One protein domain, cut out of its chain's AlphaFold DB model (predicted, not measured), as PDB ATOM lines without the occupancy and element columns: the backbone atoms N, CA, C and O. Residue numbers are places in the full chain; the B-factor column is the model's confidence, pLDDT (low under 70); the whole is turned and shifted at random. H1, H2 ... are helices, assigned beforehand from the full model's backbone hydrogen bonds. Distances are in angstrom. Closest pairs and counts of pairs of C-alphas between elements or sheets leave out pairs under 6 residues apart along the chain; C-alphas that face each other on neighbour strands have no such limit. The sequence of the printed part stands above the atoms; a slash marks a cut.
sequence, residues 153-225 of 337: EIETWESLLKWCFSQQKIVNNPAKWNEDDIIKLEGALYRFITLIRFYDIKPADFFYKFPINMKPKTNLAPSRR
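Overview. This is residues 153 to 225 of the 337 residues of an uncharacterized protein of Glomus cerebriforme (UniProt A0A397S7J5). One long helix, H1, lines one side of the domain, with H2 crossing its later end, H3 near its beginning, and long loops making much of the rest. The printed part has 73 residues with three named helices, H1, H2, H3 in chain order, and no named strand; it is all helix by class, though under half of the residues are in named elements. It is compact, with a radius of gyration of the C-alphas of 12.1 A and spans of 35 by 24 by 20 A.

Along the chain. H1, residues 153 to 168, runs 22.1 A from C-alpha 153 at (57.955, 86.891, 121.979). H2, residues 179 to 189, measures 15.4 A. H3, residues 203 to 209, ends at C-alpha 209 at (49.013, 91.679, 129.355).

Arrangement. H1 touches H2 with residues 164 to 168 alone, the closest C-alphas, Cys 164 and Ala 188, being 6.3 A apart; they run opposite ways at a steep tilt of 57 degrees. H1 and H3 are close but not clearly touching, with closest C-alphas Ile 154 and Asp 205 at 7.5 A. H2 and H3 are apart. Every O i to N i+4 pair is within hydrogen-bond range in H1 and H2, but 0 of 3 in H3, with 1 of 4 O i to N i+3 pairs.

Size, cuts and confidence. The C-alphas farthest apart, Asn 178 and Arg 225, are 36.7 A apart. The printed part has no cut; the link from H2 to H3 is long. The pLDDT is under 70 at residue 203, residues 205 to 222 and residue 225.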
ATOM      1  N   GLU A 153      57.634  85.940 120.898       85.56
ATOM      2  CA  GLU A 153      57.955  86.891 121.979       85.56
ATOM      3  C   GLU A 153      56.818  87.033 122.987       85.56
ATOM      4  O   GLU A 153      57.083  87.227 124.170       85.56
ATOM      5  N   ILE A 154      55.564  86.890 122.545       84.75
ATOM      6  CA  ILE A 154      54.416  86.915 123.450       84.75
ATOM      7  C   ILE A 154      54.409  85.691 124.375       84.75
ATOM      8  O   ILE A 154      54.306  85.856 125.584       84.75
ATOM      9  N   GLU A 155      54.632  84.484 123.849       89.50
ATOM     10  CA  GLU A 155      54.748  83.268 124.671       89.50
ATOM     11  C   GLU A 155      55.960  83.334 125.614       89.50
ATOM     12  O   GLU A 155      55.907  82.877 126.758       89.50
ATOM     13  N   THR A 156      57.055  83.939 125.151       91.38
ATOM     14  CA  THR A 156      58.266  84.169 125.947       91.38
ATOM     15  C   THR A 156      57.973  85.112 127.113       91.38
ATOM     16  O   THR A 156      58.341  84.824 128.252       91.38
ATOM     17  N   TRP A 157      57.275  86.217 126.841       89.31
ATOM     18  CA  TRP A 157      56.849  87.188 127.843       89.31
ATOM     19  C   TRP A 157      55.893  86.572 128.869       89.31
ATOM     20  O   TRP A 157      56.104  86.711 130.071       89.31
ATOM     21  N   GLU A 158      54.882  85.833 128.419       88.94
ATOM     22  CA  GLU A 158      53.922  85.157 129.297       88.94
ATOM     23  C   GLU A 158      54.587  84.112 130.192       88.94
ATOM     24  O   GLU A 158      54.299  84.034 131.389       88.94
ATOM     25  N   SER A 159      55.518  83.341 129.635       92.31
ATOM     26  CA  SER A 159      56.290  82.368 130.401       92.31
ATOM     27  C   SER A 159      57.149  83.055 131.459       92.31
ATOM     28  O   SER A 159      57.170  82.627 132.614       92.31
ATOM     29  N   LEU A 160      57.813  84.156 131.098       92.31
ATOM     30  CA  LEU A 160      58.599  84.957 132.031       92.31
ATOM     31  C   LEU A 160      57.727  85.522 133.164       92.31
ATOM     32  O   LEU A 160      58.114  85.427 134.326       92.31
ATOM     33  N   LEU A 161      56.533  86.036 132.855       88.88
ATOM     34  CA  LEU A 161      55.574  86.489 133.867       88.88
ATOM     35  C   LEU A 161      55.150  85.349 134.799       88.88
ATOM     36  O   LEU A 161      55.204  85.509 136.017       88.88
ATOM     37  N   LYS A 162      54.799  84.176 134.250       90.50
ATOM     38  CA  LYS A 162      54.454  82.975 135.035       90.50
ATOM     39  C   LYS A 162      55.583  82.598 135.998       90.50
ATOM     40  O   LYS A 162      55.325  82.320 137.170       90.50
ATOM     41  N   TRP A 163      56.825  82.616 135.518       93.88
ATOM     42  CA  TRP A 163      58.009  82.375 136.339       93.88
ATOM     43  C   TRP A 163      58.157  83.443 137.432       93.88
ATOM     44  O   TRP A 163      58.245  83.098 138.608       93.88
ATOM     45  N   CYS A 164      58.084  84.733 137.091       91.12
ATOM     46  CA  CYS A 164      58.212  85.835 138.049       91.12
ATOM     47  C   CYS A 164      57.150  85.795 139.152       91.12
ATOM     48  O   CYS A 164      57.493  85.930 140.327       91.12
ATOM     49  N   PHE A 165      55.882  85.567 138.802       88.75
ATOM     50  CA  PHE A 165      54.801  85.465 139.783       88.75
ATOM     51  C   PHE A 165      55.033  84.320 140.764       88.75
ATOM     52  O   PHE A 165      54.846  84.497 141.966       88.75
ATOM     53  N   SER A 166      55.515  83.174 140.279       90.56
ATOM     54  CA  SER A 166      55.854  82.050 141.148       90.56
ATOM     55  C   SER A 166      57.034  82.364 142.072       90.56
ATOM     56  O   SER A 166      56.946  82.099 143.271       90.56
ATOM     57  N   GLN A 167      58.101  82.972 141.549       90.69
ATOM     58  CA  GLN A 167      59.300  83.310 142.322       90.69
ATOM     59  C   GLN A 167      59.022  84.348 143.416       90.69
ATOM     60  O   GLN A 167      59.514  84.222 144.534       90.69
ATOM     61  N   GLN A 168      58.203  85.356 143.107       89.88
ATOM     62  CA  GLN A 168      57.843  86.425 144.044       89.88
ATOM     63  C   GLN A 168      56.603  86.103 144.889       89.88
ATOM     64  O   GLN A 168      56.233  86.894 145.754       89.88
ATOM     65  N   LYS A 169      55.964  84.944 144.663       88.50
ATOM     66  CA  LYS A 169      54.699  84.526 145.298       88.50
ATOM     67  C   LYS A 169      53.568  85.551 145.112       88.50
ATOM     68  O   LYS A 169      52.739  85.737 146.000       88.50
ATOM     69  N   ILE A 170      53.536  86.201 143.951       84.88
ATOM     70  CA  ILE A 170      52.520  87.189 143.573       84.88
ATOM     71  C   ILE A 170      51.345  86.464 142.911       84.88
ATOM     72  O   ILE A 170      51.525  85.544 142.112       84.88
ATOM     73  N   VAL A 171      50.120  86.889 143.219       82.81
ATOM     74  CA  VAL A 171      48.916  86.365 142.563       82.81
ATOM     75  C   VAL A 171      48.862  86.870 141.123       82.81
ATOM     76  O   VAL A 171      48.961  88.071 140.888       82.81
ATOM     77  N   ASN A 172      48.628  85.983 140.156       78.69
ATOM     78  CA  ASN A 172      48.455  86.353 138.747       78.69
ATOM     79  C   ASN A 172      47.079  87.015 138.494       78.69
ATOM     80  O   ASN A 172      46.193  86.436 137.868       78.69
ATOM     81  N   ASN A 173      46.863  88.197 139.072       77.62
ATOM     82  CA  ASN A 173      45.685  89.029 138.867       77.62
ATOM     83  C   ASN A 173      46.041  90.511 139.102       77.62
ATOM     84  O   ASN A 173      46.088  90.931 140.261       77.62
ATOM     85  N   PRO A 174      46.215  91.309 138.031       74.38
ATOM     86  CA  PRO A 174      46.580  92.723 138.126       74.38
ATOM     87  C   PRO A 174      45.660  93.572 139.009       74.38
ATOM     88  O   PRO A 174      46.115  94.531 139.622       74.38
ATOM     89  N   ALA A 175      44.378  93.214 139.127       77.56
ATOM     90  CA  ALA A 175      43.422  93.954 139.952       77.56
ATOM     91  C   ALA A 175      43.647  93.777 141.466       77.56
ATOM     92  O   ALA A 175      43.035  94.487 142.260       77.56
ATOM     93  N   LYS A 176      44.478  92.809 141.878       80.75
ATOM     94  CA  LYS A 176      44.755  92.493 143.289       80.75
ATOM     95  C   LYS A 176      46.129  92.962 143.767       80.75
ATOM     96  O   LYS A 176      46.457  92.721 144.926       80.75
ATOM     97  N   TRP A 177      46.932  93.564 142.895       82.94
ATOM     98  CA  TRP A 177      48.300  93.949 143.227       82.94
ATOM     99  C   TRP A 177      48.335  95.207 144.082       82.94
ATOM    100  O   TRP A 177      47.630  96.180 143.808       82.94
ATOM    101  N   ASN A 178      49.187  95.187 145.099       84.00
ATOM    102  CA  ASN A 178      49.561  96.378 145.848       84.00
ATOM    103  C   ASN A 178      50.885  96.968 145.313       84.00
ATOM    104  O   ASN A 178      51.505  96.438 144.391       84.00
ATOM    105  N   GLU A 179      51.317  98.090 145.885       84.56
ATOM    106  CA  GLU A 179      52.551  98.777 145.480       84.56
ATOM    107  C   GLU A 179      53.819  97.924 145.703       84.56
ATOM    108  O   GLU A 179      54.732  97.948 144.882       84.56
ATOM    109  N   ASP A 180      53.847  97.102 146.756       87.38
ATOM    110  CA  ASP A 180      54.948  96.174 147.054       87.38
ATOM    111  C   ASP A 180      55.039  95.031 146.024       87.38
ATOM    112  O   ASP A 180      56.132  94.681 145.573       87.38
ATOM    113  N   ASP A 181      53.900  94.497 145.572       85.00
ATOM    114  CA  ASP A 181      53.840  93.497 144.501       85.00
ATOM    115  C   ASP A 181      54.419  94.056 143.194       85.00
ATOM    116  O   ASP A 181      55.167  93.364 142.499       85.00
ATOM    117  N   ILE A 182      54.123  95.322 142.876       82.12
ATOM    118  CA  ILE A 182      54.668  96.004 141.695       82.12
ATOM    119  C   ILE A 182      56.190  96.138 141.815       82.12
ATOM    120  O   ILE A 182      56.903  95.769 140.882       82.12
ATOM    121  N   ILE A 183      56.707  96.588 142.963       85.69
ATOM    122  CA  ILE A 183      58.154  96.739 143.196       85.69
ATOM    123  C   ILE A 183      58.880  95.389 143.069       85.69
ATOM    124  O   ILE A 183      59.924  95.296 142.417       85.69
ATOM    125  N   LYS A 184      58.323  94.316 143.644       88.25
ATOM    126  CA  LYS A 184      58.872  92.953 143.524       88.25
ATOM    127  C   LYS A 184      58.889  92.465 142.081       88.25
ATOM    128  O   LYS A 184      59.877  91.872 141.639       88.25
ATOM    129  N   LEU A 185      57.808  92.714 141.344       85.69
ATOM    130  CA  LEU A 185      57.686  92.338 139.941       85.69
ATOM    131  C   LEU A 185      58.708  93.086 139.074       85.69
ATOM    132  O   LEU A 185      59.412  92.458 138.281       85.69
ATOM    133  N   GLU A 186      58.842  94.400 139.263       83.50
ATOM    134  CA  GLU A 186      59.840  95.222 138.577       83.50
ATOM    135  C   GLU A 186      61.262  94.736 138.867       83.50
ATOM    136  O   GLU A 186      62.038  94.523 137.934       83.50
ATOM    137  N   GLY A 187      61.587  94.475 140.137       85.56
ATOM    138  CA  GLY A 187      62.894  93.955 140.538       85.56
ATOM    139  C   GLY A 187      63.219  92.590 139.921       85.56
ATOM    140  O   GLY A 187      64.335  92.376 139.441       85.56
ATOM    141  N   ALA A 188      62.247  91.672 139.878       87.88
ATOM    142  CA  ALA A 188      62.429  90.343 139.294       87.88
ATOM    143  C   ALA A 188      62.598  90.389 137.765       87.88
ATOM    144  O   ALA A 188      63.427  89.662 137.212       87.88
ATOM    145  N   LEU A 189      61.837  91.250 137.084       87.94
ATOM    146  CA  LEU A 189      61.853  91.380 135.625       87.94
ATOM    147  C   LEU A 189      63.006  92.234 135.104       87.94
ATOM    148  O   LEU A 189      63.391  92.073 133.945       87.94
ATOM    149  N   TYR A 190      63.589  93.102 135.934       85.38
ATOM    150  CA  TYR A 190      64.624  94.055 135.529       85.38
ATOM    151  C   TYR A 190      65.773  93.410 134.739       85.38
ATOM    152  O   TYR A 190      66.204  93.944 133.720       85.38
ATOM    153  N   ARG A 191      66.234  92.224 135.156       86.25
ATOM    154  CA  ARG A 191      67.332  91.509 134.479       86.25
ATOM    155  C   ARG A 191      66.949  90.865 133.143       86.25
ATOM    156  O   ARG A 191      67.829  90.517 132.366       86.25
ATOM    157  N   PHE A 192      65.658  90.674 132.888       89.56
ATOM    158  CA  PHE A 192      65.152  89.973 131.708       89.56
ATOM    159  C   PHE A 192      64.524  90.919 130.689       89.56
ATOM    160  O   PHE A 192      64.420  90.563 129.521       89.56
ATOM    161  N   ILE A 193      64.113  92.120 131.106       83.44
ATOM    162  CA  ILE A 193      63.327  93.026 130.264       83.44
ATOM    163  C   ILE A 193      64.059  93.425 128.979       83.44
ATOM    164  O   ILE A 193      63.442  93.522 127.925       83.44
ATOM    165  N   THR A 194      65.383  93.577 129.037       83.62
ATOM    166  CA  THR A 194      66.226  93.892 127.872       83.62
ATOM    167  C   THR A 194      66.423  92.703 126.931       83.62
ATOM    168  O   THR A 194      66.889  92.888 125.814       83.62
ATOM    169  N   LEU A 195      66.067  91.487 127.357       88.12
ATOM    170  CA  LEU A 195      66.179  90.255 126.566       88.12
ATOM    171  C   LEU A 195      64.899  89.945 125.775       88.12
ATOM    172  O   LEU A 195      64.905  89.078 124.896       88.12
ATOM    173  N   ILE A 196      63.803  90.642 126.083       86.31
ATOM    174  CA  ILE A 196      62.516  90.504 125.400       86.31
ATOM    175  C   ILE A 196      62.450  91.485 124.232       86.31
ATOM    176  O   ILE A 196      62.737  92.677 124.373       86.31
ATOM    177  N   ARG A 197      62.052  90.992 123.056       84.56
ATOM    178  CA  ARG A 197      61.991  91.802 121.832       84.56
ATOM    179  C   ARG A 197      60.582  92.333 121.647       84.56
ATOM    180  O   ARG A 197      59.808  91.853 120.829       84.56
ATOM    181  N   PHE A 198      60.244  93.352 122.430       79.62
ATOM    182  CA  PHE A 198      58.902  93.939 122.457       79.62
ATOM    183  C   PHE A 198      58.372  94.370 121.073       79.62
ATOM    184  O   PHE A 198      57.163  94.355 120.869       79.62
ATOM    185  N   TYR A 199      59.244  94.678 120.104       74.69
ATOM    186  CA  TYR A 199      58.853  94.974 118.718       74.69
ATOM    187  C   TYR A 199      58.158  93.816 117.986       74.69
ATOM    188  O   TYR A 199      57.361  94.073 117.089       74.69
ATOM    189  N   ASP A 200      58.432  92.561 118.353       76.06
ATOM    190  CA  ASP A 200      57.806  91.395 117.716       76.06
ATOM    191  C   ASP A 200      56.524  90.939 118.445       76.06
ATOM    192  O   ASP A 200      55.950  89.899 118.106       76.06
ATOM    193  N   ILE A 201      56.071  91.689 119.459       79.12
ATOM    194  CA  ILE A 201      54.784  91.478 120.132       79.12
ATOM    195  C   ILE A 201      53.733  92.350 119.440       79.12
ATOM    196  O   ILE A 201      53.948  93.538 119.196       79.12
ATOM    197  N   LYS A 202      52.572  91.776 119.105       75.19
ATOM    198  CA  LYS A 202      51.517  92.528 118.413       75.19
ATOM    199  C   LYS A 202      50.933  93.603 119.342       75.19
ATOM    200  O   LYS A 202      50.693  93.316 120.514       75.19
ATOM    201  N   PRO A 203      50.587  94.802 118.833       67.94
ATOM    202  CA  PRO A 203      49.946  95.852 119.631       67.94
ATOM    203  C   PRO A 203      48.691  95.388 120.383       67.94
ATOM    204  O   PRO A 203      48.481  95.792 121.521       67.94
ATOM    205  N   ALA A 204      47.889  94.499 119.788       70.75
ATOM    206  CA  ALA A 204      46.699  93.936 120.428       70.75
ATOM    207  C   ALA A 204      47.019  93.142 121.712       70.75
ATOM    208  O   ALA A 204      46.244  93.181 122.665       70.75
ATOM    209  N   ASP A 205      48.176  92.478 121.767       69.75
ATOM    210  CA  ASP A 205      48.618  91.711 122.934       69.75
ATOM    211  C   ASP A 205      49.186  92.608 124.048       69.75
ATOM    212  O   ASP A 205      49.198  92.209 125.214       69.75
ATOM    213  N   PHE A 206      49.606  93.840 123.728       65.38
ATOM    214  CA  PHE A 206      50.138  94.778 124.719       65.38
ATOM    215  C   PHE A 206      49.079  95.258 125.715       65.38
ATOM    216  O   PHE A 206      49.339  95.314 126.916       65.38
ATOM    217  N   PHE A 207      47.881  95.593 125.233       53.19
ATOM    218  CA  PHE A 207      46.856  96.257 126.048       53.19
ATOM    219  C   PHE A 207      46.289  95.385 127.175       53.19
ATOM    220  O   PHE A 207      45.836  95.922 128.182       53.19
ATOM    221  N   TYR A 208      46.331  94.058 127.034       53.84
ATOM    222  CA  TYR A 208      45.717  93.137 127.996       53.84
ATOM    223  C   TYR A 208      46.708  92.498 128.976       53.84
ATOM    224  O   TYR A 208      46.284  91.959 129.996       53.84
ATOM    225  N   LYS A 209      48.012  92.523 128.673       62.53
ATOM    226  CA  LYS A 209      49.013  91.679 129.355       62.53
ATOM    227  C   LYS A 209      50.198  92.446 129.943       62.53
ATOM    228  O   LYS A 209      51.055  91.836 130.581       62.53
ATOM    229  N   PHE A 210      50.254  93.763 129.755       62.62
ATOM    230  CA  PHE A 210      51.306  94.605 130.319       62.62
ATOM    231  C   PHE A 210      50.767  95.459 131.464       62.62
ATOM    232  O   PHE A 210      49.844  96.249 131.251       62.62
ATOM    233  N   PRO A 211      51.356  95.371 132.669       58.41
ATOM    234  CA  PRO A 211      51.117  96.363 133.704       58.41
ATOM    235  C   PRO A 211      51.511  97.729 133.134       58.41
ATOM    236  O   PRO A 211      52.622  97.887 132.627       58.41
ATOM    237  N   ILE A 212      50.606  98.706 133.199       48.78
ATOM    238  CA  ILE A 212      50.676 100.002 132.491       48.78
ATOM    239  C   ILE A 212      51.992 100.780 132.742       48.78
ATOM    240  O   ILE A 212      52.382 101.618 131.923       48.78
ATOM    241  N   ASN A 213      52.725 100.448 133.810       51.34
ATOM    242  CA  ASN A 213      53.976 101.098 134.205       51.34
ATOM    243  C   ASN A 213      55.262 100.390 133.732       51.34
ATOM    244  O   ASN A 213      56.331 100.993 133.787       51.34
ATOM    245  N   MET A 214      55.197  99.170 133.184       55.84
ATOM    246  CA  MET A 214      56.385  98.414 132.740       55.84
ATOM    247  C   MET A 214      56.770  98.689 131.279       55.84
ATOM    248  O   MET A 214      57.088  97.775 130.518       55.84
ATOM    249  N   LYS A 215      56.739  99.956 130.852       56.12
ATOM    250  CA  LYS A 215      57.219 100.318 129.510       56.12
ATOM    251  C   LYS A 215      58.747 100.154 129.458       56.12
ATOM    252  O   LYS A 215      59.437 100.757 130.285       56.12
ATOM    253  N   PRO A 216      59.300  99.374 128.512       54.25
ATOM    254  CA  PRO A 216      60.740  99.171 128.414       54.25
ATOM    255  C   PRO A 216      61.459 100.508 128.183       54.25
ATOM    256  O   PRO A 216      61.173 101.237 127.231       54.25
ATOM    257  N   LYS A 217      62.404 100.841 129.069       53.47
ATOM    258  CA  LYS A 217      63.249 102.034 128.952       53.47
ATOM    259  C   LYS A 217      64.381 101.750 127.948       53.47
ATOM    260  O   LYS A 217      65.379 101.118 128.273       53.47
ATOM    261  N   THR A 218      64.147 102.164 126.705       48.72
ATOM    262  CA  THR A 218      65.103 102.532 125.632       48.72
ATOM    263  C   THR A 218      66.184 101.559 125.129       48.72
ATOM    264  O   THR A 218      66.787 101.883 124.115       48.72
ATOM    265  N   ASN A 219      66.386 100.359 125.680       52.97
ATOM    266  CA  ASN A 219      67.335  99.369 125.126       52.97
ATOM    267  C   ASN A 219      66.632  98.058 124.754       52.97
ATOM    268  O   ASN A 219      66.691  97.070 125.487       52.97
ATOM    269  N   LEU A 220      65.922  98.075 123.626       63.81
ATOM    270  CA  LEU A 220      65.170  96.928 123.120       63.81
ATOM    271  C   LEU A 220      66.077  95.996 122.314       63.81
ATOM    272  O   LEU A 220      66.803  96.448 121.429       63.81
ATOM    273  N   ALA A 221      66.015  94.695 122.605       67.44
ATOM    274  CA  ALA A 221      66.710  93.693 121.807       67.44
ATOM    275  C   ALA A 221      66.185  93.685 120.352       67.44
ATOM    276  O   ALA A 221      64.978  93.859 120.135       67.44
ATOM    277  N   PRO A 222      67.065  93.475 119.353       67.88
ATOM    278  CA  PRO A 222      66.671  93.339 117.951       67.88
ATOM    279  C   PRO A 222      65.899  92.033 117.727       67.88
ATOM    280  O   PRO A 222      66.134  91.066 118.439       67.88
ATOM    281  N   SER A 223      65.003  91.988 116.737       70.50
ATOM    282  CA  SER A 223      64.145  90.822 116.443       70.50
ATOM    283  C   SER A 223      64.918  89.494 116.326       70.50
ATOM    284  O   SER A 223      65.982  89.462 115.713       70.50
ATOM    285  N   ARG A 224      64.366  88.382 116.859       70.19
ATOM    286  CA  ARG A 224      64.902  87.011 116.629       70.19
ATOM    287  C   ARG A 224      64.598  86.522 115.214       70.19
ATOM    288  O   ARG A 224      65.096  85.483 114.790       70.19
ATOM    289  N   ARG A 225      63.691  87.198 114.507       65.62
ATOM    290  CA  ARG A 225      63.210  86.750 113.204       65.62
ATOM    291  C   ARG A 225      64.186  87.199 112.119       65.62
ATOM    292  O   ARG A 225      64.645  88.342 112.158       65.62
TER     293      ARG A 225